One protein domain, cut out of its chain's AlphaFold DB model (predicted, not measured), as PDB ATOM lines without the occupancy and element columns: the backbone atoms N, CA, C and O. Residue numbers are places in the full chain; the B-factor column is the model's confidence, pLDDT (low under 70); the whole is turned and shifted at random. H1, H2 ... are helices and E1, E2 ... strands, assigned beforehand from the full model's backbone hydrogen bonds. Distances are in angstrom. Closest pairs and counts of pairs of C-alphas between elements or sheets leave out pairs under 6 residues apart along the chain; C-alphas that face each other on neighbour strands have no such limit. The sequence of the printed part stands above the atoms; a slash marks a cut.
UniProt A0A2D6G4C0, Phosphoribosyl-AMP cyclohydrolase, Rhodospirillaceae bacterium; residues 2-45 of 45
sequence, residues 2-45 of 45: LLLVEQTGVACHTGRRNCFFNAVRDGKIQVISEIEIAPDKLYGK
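This is residues 2 to 45 of the 45 residues of the protein "Phosphoribosyl-AMP cyclohydrolase" of Rhodospirillaceae bacterium (UniProt A0A2D6G4C0). There is little regular structure here: a two-stranded hairpin, E1 and E2, lies at one end of a flat, loose chain path and the short helix H1 near the other, with loops between them, while the stretch from Leu 2 leads away to one side. The 44 printed residues hold E1, E2 and H1 in that order, an antiparallel sheet and a mixed class, with 13 residues in named elements. The radius of gyration of the C-alphas is 12.5 A, and the spans are 37 by 31 by 11 A.

Find C-alpha 22 at (-30.551, -44.580, 53.696); E1, residues 22 to 25, runs 9.4 A from there. E2, residues 28 to 31, covers 9.9 A. H1, residues 39 to 43, covers 6.3 A and ends at C-alpha 43, (-52.837, -43.640, 51.877).

Look at the hairpin of E1 and E2, antiparallel at 140 degrees: N 23 and O 30 are 2.9 A apart, within hydrogen-bond range. E1 and H1 are apart. In H1 every O i to N i+4 pair is within hydrogen-bond range.

The farthest C-alphas, of Asp 26 and Gly 44, are 37.5 A apart. The printed part has no cut, no link is long, and no printed residue is under pLDDT 70.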
ATOM      1  N   LEU A   2     -31.388 -52.533  33.028       95.50
ATOM      2  CA  LEU A   2     -31.557 -51.190  33.586       95.50
ATOM      3  C   LEU A   2     -32.606 -50.453  32.755       95.50
ATOM      4  O   LEU A   2     -32.604 -50.579  31.532       95.50
ATOM      5  N   LEU A   3     -33.501 -49.726  33.419       96.50
ATOM      6  CA  LEU A   3     -34.545 -48.936  32.774       96.50
ATOM      7  C   LEU A   3     -34.271 -47.455  33.007       96.50
ATOM      8  O   LEU A   3     -34.134 -47.024  34.151       96.50
ATOM      9  N   LEU A   4     -34.217 -46.689  31.920       97.81
ATOM     10  CA  LEU A   4     -34.289 -45.237  31.985       97.81
ATOM     11  C   LEU A   4     -35.765 -44.843  32.005       97.81
ATOM     12  O   LEU A   4     -36.521 -45.246  31.122       97.81
ATOM     13  N   VAL A   5     -36.171 -44.083  33.017       96.69
ATOM     14  CA  VAL A   5     -37.564 -43.678  33.209       96.69
ATOM     15  C   VAL A   5     -37.646 -42.198  33.541       96.69
ATOM     16  O   VAL A   5     -36.774 -41.654  34.220       96.69
ATOM     17  N   GLU A   6     -38.736 -41.567  33.121       98.00
ATOM     18  CA  GLU A   6     -39.164 -40.284  33.664       98.00
ATOM     19  C   GLU A   6     -40.100 -40.548  34.846       98.00
ATOM     20  O   GLU A   6     -41.277 -40.874  34.691       98.00
ATOM     21  N   GLN A   7     -39.561 -40.475  36.060       96.88
ATOM     22  CA  GLN A   7     -40.354 -40.749  37.246       96.88
ATOM     23  C   GLN A   7     -41.213 -39.535  37.622       96.88
ATOM     24  O   GLN A   7     -40.695 -38.471  37.974       96.88
ATOM     25  N   THR A   8     -42.529 -39.726  37.652       96.25
ATOM     26  CA  THR A   8     -43.483 -38.757  38.206       96.25
ATOM     27  C   THR A   8     -43.778 -39.100  39.666       96.25
ATOM     28  O   THR A   8     -44.031 -40.256  39.991       96.25
ATOM     29  N   GLY A   9     -43.729 -38.109  40.560       95.44
ATOM     30  CA  GLY A   9     -43.974 -38.311  41.993       95.44
ATOM     31  C   GLY A   9     -42.940 -39.206  42.695       95.44
ATOM     32  O   GLY A   9     -41.758 -39.252  42.326       95.44
ATOM     33  N   VAL A  10     -43.391 -39.910  43.735       97.69
ATOM     34  CA  VAL A  10     -42.563 -40.771  44.597       97.69
ATOM     35  C   VAL A  10     -42.624 -42.229  44.136       97.69
ATOM     36  O   VAL A  10     -43.703 -42.748  43.869       97.69
ATOM     37  N   ALA A  11     -41.476 -42.909  44.060       97.19
ATOM     38  CA  ALA A  11     -41.433 -44.350  43.780       97.19
ATOM     39  C   ALA A  11     -41.499 -45.186  45.064       97.19
ATOM     40  O   ALA A  11     -41.876 -46.356  45.032       97.19
ATOM     41  N   CYS A  12     -41.115 -44.604  46.203       97.50
ATOM     42  CA  CYS A  12     -41.178 -45.280  47.486       97.50
ATOM     43  C   CYS A  12     -42.501 -44.971  48.188       97.50
ATOM     44  O   CYS A  12     -42.852 -43.808  48.393       97.50
ATOM     45  N   HIS A  13     -43.178 -46.012  48.667       95.56
ATOM     46  CA  HIS A  13     -44.415 -45.906  49.450       95.56
ATOM     47  C   HIS A  13     -44.234 -45.185  50.803       95.56
ATOM     48  O   HIS A  13     -45.208 -44.838  51.463       95.56
ATOM     49  N   THR A  14     -42.988 -44.936  51.223       96.38
ATOM     50  CA  THR A  14     -42.675 -44.096  52.390       96.38
ATOM     51  C   THR A  14     -42.701 -42.597  52.080       96.38
ATOM     52  O   THR A  14     -42.347 -41.801  52.948       96.38
ATOM     53  N   GLY A  15     -43.075 -42.203  50.857       97.44
ATOM     54  CA  GLY A  15     -43.172 -40.794  50.490       97.44
ATOM     55  C   GLY A  15     -41.921 -40.179  49.887       97.44
ATOM     56  O   GLY A  15     -41.798 -38.959  49.879       97.44
ATOM     57  N   ARG A  16     -40.974 -40.993  49.414       98.00
ATOM     58  CA  ARG A  16     -39.660 -40.532  48.938       98.00
ATOM     59  C   ARG A  16     -39.436 -40.830  47.466       98.00
ATOM     60  O   ARG A  16     -39.967 -41.810  46.933       98.00
ATOM     61  N   ARG A  17     -38.568 -40.037  46.830       97.19
ATOM     62  CA  ARG A  17     -38.217 -40.197  45.413       97.19
ATOM     63  C   ARG A  17     -37.769 -41.611  45.076       97.19
ATOM     64  O   ARG A  17     -38.153 -42.130  44.043       97.19
ATOM     65  N   ASN A  18     -36.994 -42.259  45.933       96.94
ATOM     66  CA  ASN A  18     -36.523 -43.621  45.711       96.94
ATOM     67  C   ASN A  18     -36.502 -44.409  47.027       96.94
ATOM     68  O   ASN A  18     -36.588 -43.834  48.112       96.94
ATOM     69  N   CYS A  19     -36.401 -45.736  46.931       97.50
ATOM     70  CA  CYS A  19     -36.316 -46.607  48.107       97.50
ATOM     71  C   CYS A  19     -34.948 -46.545  48.813       97.50
ATOM     72  O   CYS A  19     -34.837 -46.984  49.953       97.50
ATOM     73  N   PHE A  20     -33.912 -45.993  48.173       97.19
ATOM     74  CA  PHE A  20     -32.535 -45.928  48.678       97.19
ATOM     75  C   PHE A  20     -32.270 -44.627  49.449       97.19
ATOM     76  O   PHE A  20     -31.305 -43.909  49.202       97.19
ATOM     77  N   PHE A  21     -33.145 -44.316  50.402       97.56
ATOM     78  CA  PHE A  21     -33.075 -43.087  51.197       97.56
ATOM     79  C   PHE A  21     -32.147 -43.175  52.417       97.56
ATOM     80  O   PHE A  21     -31.991 -42.193  53.139       97.56
ATOM     81  N   ASN A  22     -31.532 -44.336  52.646       98.19
ATOM     82  CA  ASN A  22     -30.551 -44.580  53.696       98.19
ATOM     83  C   ASN A  22     -29.172 -44.812  53.077       98.19
ATOM     84  O   ASN A  22     -29.052 -45.524  52.081       98.19
ATOM     85  N   ALA A  23     -28.129 -44.293  53.717       98.12
ATOM     86  CA  ALA A  23     -26.746 -44.620  53.398       98.12
ATOM     87  C   ALA A  23     -25.973 -44.993  54.657       98.12
ATOM     88  O   ALA A  23     -26.223 -44.457  55.736       98.12
ATOM     89  N   VAL A  24     -24.997 -45.887  54.510       98.06
ATOM     90  CA  VAL A  24     -24.026 -46.153  55.571       98.06
ATOM     91  C   VAL A  24     -22.937 -45.086  55.495       98.06
ATOM     92  O   VAL A  24     -22.251 -44.969  54.482       98.06
ATOM     93  N   ARG A  25     -22.786 -44.302  56.561       97.75
ATOM     94  CA  ARG A  25     -21.735 -43.294  56.736       97.75
ATOM     95  C   ARG A  25     -21.121 -43.483  58.114       97.75
ATOM     96  O   ARG A  25     -21.848 -43.562  59.102       97.75
ATOM     97  N   ASP A  26     -19.800 -43.629  58.156       97.50
ATOM     98  CA  ASP A  26     -19.043 -43.868  59.393       97.50
ATOM     99  C   ASP A  26     -19.581 -45.062  60.206       97.50
ATOM    100  O   ASP A  26     -19.738 -45.008  61.425       97.50
ATOM    101  N   GLY A  27     -19.944 -46.142  59.503       98.00
ATOM    102  CA  GLY A  27     -20.496 -47.359  60.108       98.00
ATOM    103  C   GLY A  27     -21.927 -47.229  60.647       98.00
ATOM    104  O   GLY A  27     -22.418 -48.163  61.276       98.00
ATOM    105  N   LYS A  28     -22.615 -46.105  60.409       98.38
ATOM    106  CA  LYS A  28     -23.994 -45.865  60.856       98.38
ATOM    107  C   LYS A  28     -24.923 -45.616  59.679       98.38
ATOM    108  O   LYS A  28     -24.524 -45.039  58.672       98.38
ATOM    109  N   ILE A  29     -26.183 -46.018  59.823       98.06
ATOM    110  CA  ILE A  29     -27.228 -45.667  58.861       98.06
ATOM    111  C   ILE A  29     -27.605 -44.199  59.073       98.06
ATOM    112  O   ILE A  29     -27.956 -43.800  60.181       98.06
ATOM    113  N   GLN A  30     -27.540 -43.409  58.006       98.31
ATOM    114  CA  GLN A  30     -28.015 -42.032  57.959       98.31
ATOM    115  C   GLN A  30     -29.103 -41.910  56.895       98.31
ATOM    116  O   GLN A  30     -28.959 -42.444  55.791       98.31
ATOM    117  N   VAL A  31     -30.172 -41.185  57.220       97.88
ATOM    118  CA  VAL A  31     -31.177 -40.780  56.234       97.88
ATOM    119  C   VAL A  31     -30.551 -39.699  55.355       97.88
ATOM    120  O   VAL A  31     -30.008 -38.723  55.861       97.88
ATOM    121  N   ILE A  32     -30.587 -39.903  54.042       97.62
ATOM    122  CA  ILE A  32     -29.964 -39.020  53.041       97.62
ATOM    123  C   ILE A  32     -30.968 -38.453  52.033       97.62
ATOM    124  O   ILE A  32     -30.584 -37.724  51.122       97.62
ATOM    125  N   SER A  33     -32.246 -38.807  52.166       97.38
ATOM    126  CA  SER A  33     -33.332 -38.292  51.336       97.38
ATOM    127  C   SER A  33     -34.577 -38.086  52.189       97.38
ATOM    128  O   SER A  33     -35.036 -38.991  52.898       97.38
ATOM    129  N   GLU A  34     -35.112 -36.873  52.106       96.50
ATOM    130  CA  GLU A  34     -36.289 -36.449  52.852       96.50
ATOM    131  C   GLU A  34     -37.590 -36.968  52.238       96.50
ATOM    132  O   GLU A  34     -37.646 -37.364  51.072       96.50
ATOM    133  N   ILE A  35     -38.645 -36.970  53.055       97.75
ATOM    134  CA  ILE A  35     -40.013 -37.251  52.608       97.75
ATOM    135  C   ILE A  35     -40.494 -36.087  51.737       97.75
ATOM    136  O   ILE A  35     -40.564 -34.953  52.199       97.75
ATOM    137  N   GLU A  36     -40.878 -36.385  50.498       97.19
ATOM    138  CA  GLU A  36     -41.495 -35.427  49.573       97.19
ATOM    139  C   GLU A  36     -43.021 -35.397  49.738       97.19
ATOM    140  O   GLU A  36     -43.639 -34.335  49.687       97.19
ATOM    141  N   ILE A  37     -43.644 -36.559  49.977       96.69
ATOM    142  CA  ILE A  37     -45.089 -36.696  50.204       96.69
ATOM    143  C   ILE A  37     -45.317 -37.490  51.486       96.69
ATOM    144  O   ILE A  37     -44.923 -38.646  51.568       96.69
ATOM    145  N   ALA A  38     -45.976 -36.904  52.488       95.81
ATOM    146  CA  ALA A  38     -46.261 -37.612  53.738       95.81
ATOM    147  C   ALA A  38     -47.019 -38.938  53.476       95.81
ATOM    148  O   ALA A  38     -48.001 -38.913  52.729       95.81
ATOM    149  N   PRO A  39     -46.624 -40.072  54.093       94.38
ATOM    150  CA  PRO A  39     -47.288 -41.362  53.887       94.38
ATOM    151  C   PRO A  39     -48.801 -41.323  54.116       94.38
ATOM    152  O   PRO A  39     -49.548 -41.908  53.341       94.38
ATOM    153  N   ASP A  40     -49.270 -40.569  55.112       94.00
ATOM    154  CA  ASP A  40     -50.706 -40.435  55.386       94.00
ATOM    155  C   ASP A  40     -51.463 -39.815  54.200       94.00
ATOM    156  O   ASP A  40     -52.541 -40.285  53.839       94.00
ATOM    157  N   LYS A  41     -50.837 -38.863  53.492       93.69
ATOM    158  CA  LYS A  41     -51.384 -38.285  52.255       93.69
ATOM    159  C   LYS A  41     -51.390 -39.278  51.088       93.69
ATOM    160  O   LYS A  41     -52.255 -39.169  50.228       93.69
ATOM    161  N   LEU A  42     -50.453 -40.232  51.042       90.88
ATOM    162  CA  LEU A  42     -50.436 -41.291  50.019       90.88
ATOM    163  C   LEU A  42     -51.538 -42.328  50.244       90.88
ATOM    164  O   LEU A  42     -52.097 -42.845  49.281       90.88
ATOM    165  N   TYR A  43     -51.836 -42.639  51.506       91.06
ATOM    166  CA  TYR A  43     -52.837 -43.640  51.877       91.06
ATOM    167  C   TYR A  43     -54.237 -43.059  52.116       91.06
ATOM    168  O   TYR A  43     -55.146 -43.815  52.450       91.06
ATOM    169  N   GLY A  44     -54.419 -41.747  51.931       83.25
ATOM    170  CA  GLY A  44     -55.714 -41.079  52.075       83.25
ATOM    171  C   GLY A  44     -56.266 -41.112  53.501       83.25
ATOM    172  O   GLY A  44     -57.476 -41.263  53.669       83.25
ATOM    173  N   LYS A  45     -55.387 -41.029  54.506       70.12
ATOM    174  CA  LYS A  45     -55.766 -40.920  55.920       70.12
ATOM    175  C   LYS A  45     -55.886 -39.471  56.373       70.12
ATOM    176  O   LYS A  45     -55.126 -38.624  55.851       70.12
TER     177      LYS A  45